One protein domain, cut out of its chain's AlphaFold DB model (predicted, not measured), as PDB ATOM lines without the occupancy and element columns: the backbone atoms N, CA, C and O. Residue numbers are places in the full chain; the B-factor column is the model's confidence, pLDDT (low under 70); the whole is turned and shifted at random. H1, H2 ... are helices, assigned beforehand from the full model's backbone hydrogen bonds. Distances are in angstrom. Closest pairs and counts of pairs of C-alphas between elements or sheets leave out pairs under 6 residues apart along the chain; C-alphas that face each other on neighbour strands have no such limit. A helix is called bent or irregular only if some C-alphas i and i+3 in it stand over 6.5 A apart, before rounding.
ATOM      1  N   ARG A   3     187.974 168.640 166.276       85.75
ATOM      2  CA  ARG A   3     187.133 169.623 166.981       85.75
ATOM      3  C   ARG A   3     185.618 169.358 166.958       85.75
ATOM      4  O   ARG A   3     184.895 169.975 167.719       85.75
ATOM      5  N   HIS A   4     185.124 168.471 166.093       90.25
ATOM      6  CA  HIS A   4     183.694 168.134 166.000       90.25
ATOM      7  C   HIS A   4     183.345 166.808 166.685       90.25
ATOM      8  O   HIS A   4     182.191 166.399 166.644       90.25
ATOM      9  N   LYS A   5     184.314 166.108 167.294       92.31
ATOM     10  CA  LYS A   5     184.105 164.752 167.828       92.31
ATOM     11  C   LYS A   5     182.982 164.697 168.873       92.31
ATOM     12  O   LYS A   5     182.096 163.863 168.741       92.31
ATOM     13  N   ALA A   6     182.998 165.606 169.848       93.81
ATOM     14  CA  ALA A   6     181.980 165.666 170.899       93.81
ATOM     15  C   ALA A   6     180.575 165.915 170.322       93.81
ATOM     16  O   ALA A   6     179.657 165.145 170.581       93.81
ATOM     17  N   MET A   7     180.443 166.910 169.438       94.50
ATOM     18  CA  MET A   7     179.187 167.225 168.743       94.50
ATOM     19  C   MET A   7     178.653 166.027 167.941       94.50
ATOM     20  O   MET A   7     177.472 165.709 168.004       94.50
ATOM     21  N   ILE A   8     179.521 165.313 167.214       94.19
ATOM     22  CA  ILE A   8     179.134 164.109 166.460       94.19
ATOM     23  C   ILE A   8     178.601 163.015 167.397       94.19
ATOM     24  O   ILE A   8     177.633 162.333 167.063       94.19
ATOM     25  N   GLU A   9     179.228 162.820 168.558       95.38
ATOM     26  CA  GLU A   9     178.772 161.844 169.552       95.38
ATOM     27  C   GLU A   9     177.413 162.228 170.149       95.38
ATOM     28  O   GLU A   9     176.556 161.359 170.303       95.38
ATOM     29  N   GLU A  10     177.188 163.509 170.439       96.81
ATOM     30  CA  GLU A  10     175.902 164.024 170.923       96.81
ATOM     31  C   GLU A  10     174.782 163.832 169.896       96.81
ATOM     32  O   GLU A  10     173.734 163.279 170.231       96.81
ATOM     33  N   ILE A  11     175.025 164.183 168.628       95.62
ATOM     34  CA  ILE A  11     174.048 164.007 167.543       95.62
ATOM     35  C   ILE A  11     173.688 162.521 167.371       95.62
ATOM     36  O   ILE A  11     172.514 162.175 167.235       95.62
ATOM     37  N   ARG A  12     174.677 161.616 167.445       94.75
ATOM     38  CA  ARG A  12     174.429 160.163 167.396       94.75
ATOM     39  C   ARG A  12     173.605 159.674 168.580       94.75
ATOM     40  O   ARG A  12     172.703 158.867 168.387       94.75
ATOM     41  N   LYS A  13     173.899 160.150 169.794       97.31
ATOM     42  CA  LYS A  13     173.131 159.800 171.002       97.31
ATOM     43  C   LYS A  13     171.682 160.277 170.917       97.31
ATOM     44  O   LYS A  13     170.801 159.582 171.408       97.31
ATOM     45  N   ALA A  14     171.437 161.408 170.260       97.31
ATOM     46  CA  ALA A  14     170.091 161.901 169.980       97.31
ATOM     47  C   ALA A  14     169.338 161.074 168.912       97.31
ATOM     48  O   ALA A  14     168.148 161.293 168.704       97.31
ATOM     49  N   GLY A  15     170.003 160.125 168.239       96.56
ATOM     50  CA  GLY A  15     169.402 159.249 167.227       96.56
ATOM     51  C   GLY A  15     169.354 159.841 165.815       96.56
ATOM     52  O   GLY A  15     168.779 159.229 164.916       96.56
ATOM     53  N   ALA A  16     169.961 161.009 165.597       96.62
ATOM     54  CA  ALA A  16     169.992 161.651 164.289       96.62
ATOM     55  C   ALA A  16     171.063 161.037 163.369       96.62
ATOM     56  O   ALA A  16     172.109 160.544 163.806       96.62
ATOM     57  N   ARG A  17     170.803 161.087 162.057       94.00
ATOM     58  CA  ARG A  17     171.766 160.679 161.026       94.00
ATOM     59  C   ARG A  17     172.767 161.802 160.781       94.00
ATOM     60  O   ARG A  17     172.425 162.974 160.873       94.00
ATOM     61  N   ILE A  18     174.001 161.431 160.445       92.31
ATOM     62  CA  ILE A  18     175.082 162.382 160.182       92.31
ATOM     63  C   ILE A  18     175.662 162.094 158.809       92.31
ATOM     64  O   ILE A  18     176.164 160.994 158.571       92.31
ATOM     65  N   THR A  19     175.672 163.114 157.960       87.81
ATOM     66  CA  THR A  19     176.434 163.116 156.714       87.81
ATOM     67  C   THR A  19     177.674 163.977 156.913       87.81
ATOM     68  O   THR A  19     177.582 165.156 157.247       87.81
ATOM     69  N   LEU A  20     178.854 163.377 156.756       84.75
ATOM     70  CA  LEU A  20     180.118 164.104 156.832       84.75
ATOM     71  C   LEU A  20     180.498 164.559 155.426       84.75
ATOM     72  O   LEU A  20     180.894 163.741 154.601       84.75
ATOM     73  N   HIS A  21     180.394 165.859 155.170       72.31
ATOM     74  CA  HIS A  21     180.884 166.453 153.933       72.31
ATOM     75  C   HIS A  21     182.331 166.920 154.115       72.31
ATOM     76  O   HIS A  21     182.662 167.622 155.072       72.31
ATOM     77  N   THR A  22     183.208 166.504 153.203       62.75
ATOM     78  CA  THR A  22     184.575 167.035 153.089       62.75
ATOM     79  C   THR A  22     184.600 168.376 152.362       62.75
ATOM     80  O   THR A  22     185.488 169.193 152.608       62.75
ATOM     81  N   ASP A  23     183.592 168.610 151.520       60.62
ATOM     82  CA  ASP A  23     183.586 169.658 150.509       60.62
ATOM     83  C   ASP A  23     182.731 170.842 150.969       60.62
ATOM     84  O   ASP A  23     181.578 170.988 150.581       60.62
ATOM     85  N   GLY A  24     183.326 171.679 151.820       70.44
ATOM     86  CA  GLY A  24     182.886 173.050 152.093       70.44
ATOM     87  C   GLY A  24     181.580 173.221 152.883       70.44
ATOM     88  O   GLY A  24     180.512 172.733 152.521       70.44
ATOM     89  N   ASP A  25     181.633 174.057 153.920       80.19
ATOM     90  CA  ASP A  25     180.464 174.385 154.747       80.19
ATOM     91  C   ASP A  25     179.361 175.125 153.949       80.19
ATOM     92  O   ASP A  25     178.186 175.064 154.300       80.19
ATOM     93  N   VAL A  26     179.711 175.761 152.819       88.44
ATOM     94  CA  VAL A  26     178.760 176.456 151.928       88.44
ATOM     95  C   VAL A  26     177.769 175.489 151.279       88.44
ATOM     96  O   VAL A  26     176.572 175.771 151.257       88.44
ATOM     97  N   LEU A  27     178.241 174.347 150.767       86.62
ATOM     98  CA  LEU A  27     177.357 173.356 150.149       86.62
ATOM     99  C   LEU A  27     176.442 172.725 151.200       86.62
ATOM    100  O   LEU A  27     175.249 172.585 150.958       86.62
ATOM    101  N   GLY A  28     176.978 172.408 152.381       89.88
ATOM    102  CA  GLY A  28     176.176 171.898 153.495       89.88
ATOM    103  C   GLY A  28     175.067 172.869 153.916       89.88
ATOM    104  O   GLY A  28     173.935 172.446 154.131       89.88
ATOM    105  N   ALA A  29     175.365 174.172 153.971       92.31
ATOM    106  CA  ALA A  29     174.381 175.197 154.314       92.31
ATOM    107  C   ALA A  29     173.310 175.344 153.229       92.31
ATOM    108  O   ALA A  29     172.128 175.460 153.542       92.31
ATOM    109  N   LEU A  30     173.718 175.294 151.956       91.06
ATOM    110  CA  LEU A  30     172.793 175.298 150.828       91.06
ATOM    111  C   LEU A  30     171.846 174.095 150.891       91.06
ATOM    112  O   LEU A  30     170.641 174.271 150.767       91.06
ATOM    113  N   LEU A  31     172.382 172.892 151.119       90.88
ATOM    114  CA  LEU A  31     171.585 171.671 151.213       90.88
ATOM    115  C   LEU A  31     170.578 171.736 152.363       90.88
ATOM    116  O   LEU A  31     169.422 171.393 152.152       90.88
ATOM    117  N   ALA A  32     170.994 172.223 153.533       93.19
ATOM    118  CA  ALA A  32     170.116 172.373 154.693       93.19
ATOM    119  C   ALA A  32     168.999 173.414 154.489       93.19
ATOM    120  O   ALA A  32     167.935 173.309 155.089       93.19
ATOM    121  N   ALA A  33     169.239 174.436 153.663       93.44
ATOM    122  CA  ALA A  33     168.262 175.487 153.381       93.44
ATOM    123  C   ALA A  33     167.358 175.178 152.174       93.44
ATOM    124  O   ALA A  33     166.398 175.907 151.924       93.44
ATOM    125  N   MET A  34     167.667 174.134 151.404       89.50
ATOM    126  CA  MET A  34     166.893 173.732 150.237       89.50
ATOM    127  C   MET A  34     165.907 172.606 150.574       89.50
ATOM    128  O   MET A  34     166.239 171.709 151.348       89.50
ATOM    129  N   PRO A  35     164.707 172.601 149.966       85.69
ATOM    130  CA  PRO A  35     163.766 171.502 150.133       85.69
ATOM    131  C   PRO A  35     164.289 170.215 149.479       85.69
ATOM    132  O   PRO A  35     165.058 170.260 148.519       85.69
ATOM    133  N   ASP A  36     163.831 169.070 149.988       87.75
ATOM    134  CA  ASP A  36     164.007 167.738 149.387       87.75
ATOM    135  C   ASP A  36     165.462 167.271 149.176       87.75
ATOM    136  O   ASP A  36     165.732 166.358 148.397       87.75
ATOM    137  N   THR A  37     166.423 167.844 149.907       89.69
ATOM    138  CA  THR A  37     167.840 167.432 149.855       89.69
ATOM    139  C   THR A  37     168.168 166.259 150.779       89.69
ATOM    140  O   THR A  37     169.212 165.621 150.635       89.69
ATOM    141  N   GLY A  38     167.294 165.983 151.754       90.25
ATOM    142  CA  GLY A  38     167.539 165.024 152.833       90.25
ATOM    143  C   GLY A  38     168.500 165.524 153.919       90.25
ATOM    144  O   GLY A  38     168.922 164.721 154.754       90.25
ATOM    145  N   VAL A  39     168.857 166.815 153.905       92.00
ATOM    146  CA  VAL A  39     169.654 167.483 154.942       92.00
ATOM    147  C   VAL A  39     168.775 168.502 155.656       92.00
ATOM    148  O   VAL A  39     168.300 169.443 155.035       92.00
ATOM    149  N   ASP A  40     168.598 168.336 156.965       93.88
ATOM    150  CA  ASP A  40     167.727 169.213 157.762       93.88
ATOM    151  C   ASP A  40     168.491 170.360 158.442       93.88
ATOM    152  O   ASP A  40     167.935 171.417 158.729       93.88
ATOM    153  N   VAL A  41     169.775 170.148 158.755       94.50
ATOM    154  CA  VAL A  41     170.589 171.112 159.503       94.50
ATOM    155  C   VAL A  41     172.078 170.931 159.220       94.50
ATOM    156  O   VAL A  41     172.586 169.810 159.145       94.50
ATOM    157  N   LEU A  42     172.797 172.049 159.116       94.25
ATOM    158  CA  LEU A  42     174.256 172.089 159.164       94.25
ATOM    159  C   LEU A  42     174.700 172.517 160.567       94.25
ATOM    160  O   LEU A  42     174.274 173.557 161.064       94.25
ATOM    161  N   MET A  43     175.601 171.751 161.185       94.19
ATOM    162  CA  MET A  43     176.209 172.099 162.472       94.19
ATOM    163  C   MET A  43     177.724 171.931 162.418       94.19
ATOM    164  O   MET A  43     178.233 170.931 161.907       94.19
ATOM    165  N   GLY A  44     178.454 172.886 162.994       92.31
ATOM    166  CA  GLY A  44     179.892 172.760 163.191       92.31
ATOM    167  C   GLY A  44     180.655 174.078 163.164       92.31
ATOM    168  O   GLY A  44     180.117 175.152 162.934       92.31
ATOM    169  N   ILE A  45     181.958 173.956 163.416       91.50
ATOM    170  CA  ILE A  45     182.937 175.048 163.321       91.50
ATOM    171  C   ILE A  45     183.619 175.043 161.944       91.50
ATOM    172  O   ILE A  45     184.471 174.173 161.673       91.50
ATOM    173  N   GLY A  46     183.255 176.038 161.134       89.50
ATOM    174  CA  GLY A  46     183.786 176.339 159.804       89.50
ATOM    175  C   GLY A  46     184.743 177.533 159.767       89.50
ATOM    176  O   GLY A  46     185.141 178.051 160.811       89.50
ATOM    177  N   GLY A  47     185.143 177.942 158.564       90.31
ATOM    178  CA  GLY A  47     185.900 179.179 158.344       90.31
ATOM    179  C   GLY A  47     184.981 180.401 158.244       90.31
ATOM    180  O   GLY A  47     183.852 180.301 157.765       90.31
ATOM    181  N   THR A  48     185.448 181.564 158.709       91.25
ATOM    182  CA  THR A  48     184.664 182.811 158.661       91.25
ATOM    183  C   THR A  48     184.288 183.228 157.230       91.25
ATOM    184  O   THR A  48     183.116 183.542 157.020       91.25
ATOM    185  N   PRO A  49     185.199 183.216 156.229       91.44
ATOM    186  CA  PRO A  49     184.839 183.571 154.852       91.44
ATOM    187  C   PRO A  49     183.755 182.658 154.262       91.44
ATOM    188  O   PRO A  49     182.789 183.137 153.669       91.44
ATOM    189  N   GLU A  50     183.871 181.347 154.478       92.19
ATOM    190  CA  GLU A  50     182.879 180.360 154.053       92.19
ATOM    191  C   GLU A  50     181.545 180.557 154.781       92.19
ATOM    192  O   GLU A  50     180.492 180.447 154.159       92.19
ATOM    193  N   GLY A  51     181.576 180.917 156.067       93.50
ATOM    194  CA  GLY A  51     180.385 181.262 156.841       93.50
ATOM    195  C   GLY A  51     179.615 182.451 156.260       93.50
ATOM    196  O   GLY A  51     178.390 182.411 156.197       93.50
ATOM    197  N   VAL A  52     180.308 183.481 155.761       94.62
ATOM    198  CA  VAL A  52     179.661 184.626 155.094       94.62
ATOM    199  C   VAL A  52     179.058 184.221 153.742       94.62
ATOM    200  O   VAL A  52     177.947 184.635 153.414       94.62
ATOM    201  N   LEU A  53     179.741 183.373 152.963       94.06
ATOM    202  CA  LEU A  53     179.194 182.839 151.707       94.06
ATOM    203  C   LEU A  53     177.953 181.965 151.947       94.06
ATOM    204  O   LEU A  53     176.953 182.115 151.245       94.06
ATOM    205  N   ALA A  54     178.001 181.100 152.964       94.62
ATOM    206  CA  ALA A  54     176.870 180.294 153.409       94.62
ATOM    207  C   ALA A  54     175.692 181.178 153.847       94.62
ATOM    208  O   ALA A  54     174.567 180.957 153.407       94.62
ATOM    209  N   ALA A  55     175.955 182.232 154.625       96.00
ATOM    210  CA  ALA A  55     174.941 183.203 155.027       96.00
ATOM    211  C   ALA A  55     174.281 183.873 153.811       96.00
ATOM    212  O   ALA A  55     173.062 184.001 153.768       96.00
ATOM    213  N   CYS A  56     175.049 184.239 152.780       96.00
ATOM    214  CA  CYS A  56     174.481 184.797 151.550       96.00
ATOM    215  C   CYS A  56     173.536 183.808 150.846       96.00
ATOM    216  O   CYS A  56     172.437 184.191 150.448       96.00
ATOM    217  N   ALA A  57     173.924 182.531 150.741       94.19
ATOM    218  CA  ALA A  57     173.077 181.484 150.166       94.19
ATOM    219  C   ALA A  57     171.782 181.282 150.971       94.19
ATOM    220  O   ALA A  57     170.693 181.259 150.399       94.19
ATOM    221  N   VAL A  58     171.895 181.198 152.299       95.81
ATOM    222  CA  VAL A  58     170.756 181.005 153.205       95.81
ATOM    223  C   VAL A  58     169.815 182.213 153.169       95.81
ATOM    224  O   VAL A  58     168.606 182.028 153.055       95.81
ATOM    225  N   LYS A  59     170.339 183.449 153.171       96.56
ATOM    226  CA  LYS A  59     169.535 184.677 153.006       96.56
ATOM    227  C   LYS A  59     168.835 184.698 151.647       96.56
ATOM    228  O   LYS A  59     167.656 185.027 151.582       96.56
ATOM    229  N   ALA A  60     169.521 184.300 150.572       95.75
ATOM    230  CA  ALA A  60     168.932 184.203 149.234       95.75
ATOM    231  C   ALA A  60     167.764 183.200 149.165       95.75
ATOM    232  O   ALA A  60     166.842 183.400 148.378       95.75
ATOM    233  N   LEU A  61     167.795 182.158 150.000       94.75
ATOM    234  CA  LEU A  61     166.745 181.145 150.150       94.75
ATOM    235  C   LEU A  61     165.689 181.486 151.211       94.75
ATOM    236  O   LEU A  61     164.774 180.694 151.419       94.75
ATOM    237  N   ASN A  62     165.799 182.639 151.880       93.44
ATOM    238  CA  ASN A  62     164.948 183.013 153.011       93.44
ATOM    239  C   ASN A  62     164.972 181.978 154.163       93.44
ATOM    240  O   ASN A  62     163.953 181.706 154.796       93.44
ATOM    241  N   GLY A  63     166.139 181.369 154.404       94.00
ATOM    242  CA  GLY A  63     166.367 180.406 155.482       94.00
ATOM    243  C   GLY A  63     166.864 181.047 156.784       94.00
ATOM    244  O   GLY A  63     166.957 182.267 156.911       94.00
ATOM    245  N   GLY A  64     167.220 180.204 157.757       95.06
ATOM    246  CA  GLY A  64     167.754 180.625 159.053       95.06
ATOM    247  C   GLY A  64     169.205 180.193 159.254       95.06
ATOM    248  O   GLY A  64     169.559 179.046 158.996       95.06
ATOM    249  N   MET A  65     170.044 181.104 159.750       96.75
ATOM    250  CA  MET A  65     171.422 180.811 160.147       96.75
ATOM    251  C   MET A  65     171.799 181.608 161.395       96.75
ATOM    252  O   MET A  65     171.423 182.772 161.553       96.75
ATOM    253  N   GLN A  66     172.581 180.969 162.257       97.25
ATOM    254  CA  GLN A  66     173.244 181.581 163.399       97.25
ATOM    255  C   GLN A  66     174.704 181.137 163.417       97.25
ATOM    256  O   GLN A  66     175.038 180.040 162.964       97.25
ATOM    257  N   GLY A  67     175.572 181.990 163.941       95.62
ATOM    258  CA  GLY A  67     176.985 181.697 164.107       95.62
ATOM    259  C   GLY A  67     177.540 182.322 165.375       95.62
ATOM    260  O   GLY A  67     176.954 183.228 165.958       95.62
ATOM    261  N   MET A  68     178.701 181.837 165.789       95.38
ATOM    262  CA  MET A  68     179.489 182.418 166.869       95.38
ATOM    263  C   MET A  68     180.949 182.445 166.443       95.38
ATOM    264  O   MET A  68     181.400 181.615 165.648       95.38
ATOM    265  N   ARG A  69     181.706 183.392 166.992       93.81
ATOM    266  CA  ARG A  69     183.154 183.431 166.798       93.81
ATOM    267  C   ARG A  69     183.770 182.283 167.588       93.81
ATOM    268  O   ARG A  69     183.571 182.177 168.791       93.81
ATOM    269  N   ALA A  70     184.533 181.436 166.908       93.06
ATOM    270  CA  ALA A  70     185.177 180.274 167.513       93.06
ATOM    271  C   ALA A  70     186.707 180.366 167.368       93.06
ATOM    272  O   ALA A  70     187.286 179.539 166.656       93.06
ATOM    273  N   PRO A  71     187.374 181.362 167.992       92.31
ATOM    274  CA  PRO A  71     188.828 181.483 167.914       92.31
ATOM    275  C   PRO A  71     189.489 180.202 168.437       92.31
ATOM    276  O   PRO A  71     189.076 179.646 169.454       92.31
ATOM    277  N   GLN A  72     190.481 179.703 167.708       89.25
ATOM    278  CA  GLN A  72     191.213 178.472 168.014       89.25
ATOM    279  C   GLN A  72     192.634 178.762 168.511       89.25
ATOM    280  O   GLN A  72     193.227 177.913 169.175       89.25
ATOM    281  N   LEU A  73     193.183 179.938 168.190       92.12
ATOM    282  CA  LEU A  73     194.534 180.353 168.569       92.12
ATOM    283  C   LEU A  73     194.510 181.490 169.596       92.12
ATOM    284  O   LEU A  73     193.650 182.370 169.559       92.12
ATOM    285  N   GLU A  74     195.515 181.535 170.472       93.69
ATOM    286  CA  GLU A  74     195.668 182.620 171.455       93.69
ATOM    287  C   GLU A  74     195.780 184.002 170.797       93.69
ATOM    288  O   GLU A  74     195.248 184.982 171.318       93.69
ATOM    289  N   SER A  75     196.415 184.080 169.625       94.88
ATOM    290  CA  SER A  75     196.521 185.312 168.839       94.88
ATOM    291  C   SER A  75     195.160 185.812 168.348       94.88
ATOM    292  O   SER A  75     194.899 187.012 168.400       94.88
ATOM    293  N   GLU A  76     194.265 184.912 167.930       93.00
ATOM    294  CA  GLU A  76     192.895 185.261 167.534       93.00
ATOM    295  C   GLU A  76     192.116 185.805 168.734       93.00
ATOM    296  O   GLU A  76     191.468 186.845 168.631       93.00
ATOM    297  N   ILE A  77     192.241 185.158 169.900       92.94
ATOM    298  CA  ILE A  77     191.618 185.619 171.149       92.94
ATOM    299  C   ILE A  77     192.146 187.006 171.539       92.94
ATOM    300  O   ILE A  77     191.363 187.883 171.908       92.94
ATOM    301  N   ALA A  78     193.461 187.225 171.467       93.88
ATOM    302  CA  ALA A  78     194.082 188.505 171.798       93.88
ATOM    303  C   ALA A  78     193.616 189.635 170.864       93.88
ATOM    304  O   ALA A  78     193.312 190.730 171.338       93.88
ATOM    305  N   ASN A  79     193.501 189.361 169.561       94.19
ATOM    306  CA  ASN A  79     192.996 190.324 168.583       94.19
ATOM    307  C   ASN A  79     191.534 190.697 168.860       94.19
ATOM    308  O   ASN A  79     191.214 191.881 168.939       94.19
ATOM    309  N   LEU A  80     190.670 189.708 169.108       94.06
ATOM    310  CA  LEU A  80     189.260 189.948 169.441       94.06
ATOM    311  C   LEU A  80     189.109 190.764 170.733       94.06
ATOM    312  O   LEU A  80     188.312 191.699 170.782       94.06
ATOM    313  N   LYS A  81     189.920 190.475 171.761       93.19
ATOM    314  CA  LYS A  81     189.954 191.265 173.002       93.19
ATOM    315  C   LYS A  81     190.398 192.705 172.760       93.19
ATOM    316  O   LYS A  81     189.805 193.619 173.318       93.19
ATOM    317  N   LYS A  82     191.424 192.916 171.930       95.50
ATOM    318  CA  LYS A  82     191.912 194.256 171.575       95.50
ATOM    319  C   LYS A  82     190.837 195.086 170.870       95.50
ATOM    320  O   LYS A  82     190.773 196.295 171.069       95.50
ATOM    321  N   GLU A  83     189.994 194.434 170.078       95.50
ATOM    322  CA  GLU A  83     188.866 195.052 169.379       95.50
ATOM    323  C   GLU A  83     187.590 195.142 170.236       95.50
ATOM    324  O   GLU A  83     186.568 195.621 169.753       95.50
ATOM    325  N   ASN A  84     187.638 194.731 171.514       94.81
ATOM    326  CA  ASN A  84     186.486 194.647 172.421       94.81
ATOM    327  C   ASN A  84     185.310 193.843 171.838       94.81
ATOM    328  O   ASN A  84     184.145 194.173 172.056       94.81
ATOM    329  N   ILE A  85     185.615 192.786 171.084       92.81
ATOM    330  CA  ILE A  85     184.609 191.916 170.482       92.81
ATOM    331  C   ILE A  85     184.179 190.846 171.487       92.81
ATOM    332  O   ILE A  85     185.005 190.087 171.999       92.81
ATOM    333  N   ASP A  86     182.870 190.746 171.711       90.69
ATOM    334  CA  ASP A  86     182.269 189.670 172.493       90.69
ATOM    335  C   ASP A  86     182.237 188.362 171.681       90.69
ATOM    336  O   ASP A  86     181.671 188.275 170.587       90.69
ATOM    337  N   ILE A  87     182.878 187.326 172.218       91.25
ATOM    338  CA  ILE A  87     182.918 185.987 171.613       91.25
ATOM    339  C   ILE A  87     181.696 185.136 171.978       91.25
ATOM    340  O   ILE A  87     181.471 184.106 171.349       91.25
ATOM    341  N   SER A  88     180.922 185.554 172.984       92.31
ATOM    342  CA  SER A  88     179.669 184.910 173.390       92.31
ATOM    343  C   SER A  88     178.457 185.403 172.596       92.31
ATOM    344  O   SER A  88     177.379 184.816 172.687       92.31
ATOM    345  N   GLU A  89     178.642 186.440 171.774       95.00
ATOM    346  CA  GLU A  89     177.614 186.977 170.891       95.00
ATOM    347  C   GLU A  89     177.152 185.921 169.872       95.00
ATOM    348  O   GLU A  89     177.950 185.373 169.102       95.00
ATOM    349  N   VAL A  90     175.838 185.692 169.827       96.88
ATOM    350  CA  VAL A  90     175.192 184.957 168.736       96.88
ATOM    351  C   VAL A  90     174.990 185.915 167.571       96.88
ATOM    352  O   VAL A  90     174.189 186.847 167.630       96.88
ATOM    353  N   ILE A  91     175.708 185.665 166.484       96.69
ATOM    354  CA  ILE A  91     175.591 186.428 165.249       96.69
ATOM    355  C   ILE A  91     174.456 185.821 164.422       96.69
ATOM    356  O   ILE A  91     174.548 184.690 163.942       96.69
ATOM    357  N   HIS A  92     173.383 186.585 164.243       97.19
ATOM    358  CA  HIS A  92     172.254 186.203 163.397       97.19
ATOM    359  C   HIS A  92     172.529 186.492 161.914       97.19
ATOM    360  O   HIS A  92     173.341 187.352 161.572       97.19
ATOM    361  N   LEU A  93     171.807 185.799 161.030       96.62
ATOM    362  CA  LEU A  93     171.909 185.934 159.574       96.62
ATOM    363  C   LEU A  93     171.924 187.394 159.080       96.62
ATOM    364  O   LEU A  93     172.791 187.762 158.288       96.62
ATOM    365  N   ASP A  94     171.030 188.238 159.593       95.94
ATOM    366  CA  ASP A  94     170.901 189.642 159.165       95.94
ATOM    367  C   ASP A  94     172.085 190.522 159.592       95.94
ATOM    368  O   ASP A  94     172.357 191.558 158.982       95.94
ATOM    369  N   ALA A  95     172.838 190.104 160.614       95.31
ATOM    370  CA  ALA A  95     174.077 190.772 160.999       95.31
ATOM    371  C   ALA A  95     175.225 190.445 160.025       95.31
ATOM    372  O   ALA A  95     176.088 191.295 159.795       95.31
ATOM    373  N   LEU A  96     175.215 189.245 159.429       95.25
ATOM    374  CA  LEU A  96     176.190 188.821 158.416       95.25
ATOM    375  C   LEU A  96     175.867 189.416 157.043       95.25
ATOM    376  O   LEU A  96     176.756 189.937 156.370       95.25
ATOM    377  N   ILE A  97     174.597 189.364 156.635       96.50
ATOM    378  CA  ILE A  97     174.118 189.840 155.335       96.50
ATOM    379  C   ILE A  97     173.033 190.890 155.569       96.50
ATOM    380  O   ILE A  97     171.848 190.587 155.640       96.50
ATOM    381  N   LYS A  98     173.457 192.154 155.652       95.62
ATOM    382  CA  LYS A  98     172.574 193.299 155.953       95.62
ATOM    383  C   LYS A  98     171.594 193.656 154.833       95.62
ATOM    384  O   LYS A  98     170.693 194.462 155.036       95.62
ATOM    385  N   SER A  99     171.830 193.151 153.624       94.25
ATOM    386  CA  SER A  99     170.987 193.430 152.465       94.25
ATOM    387  C   SER A  99     169.869 192.400 152.372       94.25
ATOM    388  O   SER A  99     170.132 191.200 152.353       94.25
ATOM    389  N   GLU A 100     168.638 192.870 152.182       89.69
ATOM    390  CA  GLU A 100     167.502 192.012 151.819       89.69
ATOM    391  C   GLU A 100     167.631 191.445 150.398       89.69
ATOM    392  O   GLU A 100     167.069 190.406 150.065       89.69
ATOM    393  N   ASN A 101     168.423 192.094 149.541       92.94
ATOM    394  CA  ASN A 101     168.645 191.666 148.165       92.94
ATOM    395  C   ASN A 101     169.910 190.803 148.063       92.94
ATOM    396  O   ASN A 101     170.908 191.226 147.478       92.94
TER     397      ASN A 101
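This is residues 3 to 101 of the 152 residues of the protein "Fructose-bisphosphatase" of Flavobacteriaceae bacterium (UniProt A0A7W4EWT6). Two helices, H2 and H3, lie side by side as a small core, with the short helix H5 packed on H3. H1 lies away from this core, and so does H4, at the far end of a loop that runs out through residues 61 to 73 and folds back through residues 83 to 92. The printed part has 99 residues with five named helices, H1 to H5 in order, and no named strand; the class is all helix, though named elements hold only 46 residues. It is only just compact, close to loose, with a radius of gyration of the C-alphas of 14.8 A and spans of 44 by 37 by 22 A.

H1, residues 3 to 13, begins at C-alpha 3 (187.133, 169.623, 166.981) and is 17.6 A long; it is irregular, with C-alphas 3 and 6 standing 7.6 A apart. H2 is residues 25 to 33, 12.3 A. H3, residues 48 to 60, is the longest, 18.4 A. H4 is residues 74 to 82, 12.2 A. H5, residues 93 to 96, ends at C-alpha 96 (176.190, 188.821, 158.416).

H1 touches no helix. H2 and H3 touch, closest at the C-alphas of Val 26 and Ala 54, 4.5 A, at a shallow tilt of 23 degrees, the same way. H3 and H5 touch, closest at the C-alphas of Ala 55 and Leu 93, 6.1 A. H4 touches no helix. Residues 66 to 67 pair with residues 91 to 92, antiparallel. Every O i to N i+4 pair is within hydrogen-bond range in H2, H3 and H4, and 6 of 7 in H1; H5 is too short for one.

The C-alphas farthest apart, those of Asp 36 and Lys 82, are 44.4 A apart. The printed part has no cut. The links H1 to H2, H2 to H3 and H3 to H4 are long. Residues 22 to 23 have pLDDT under 70.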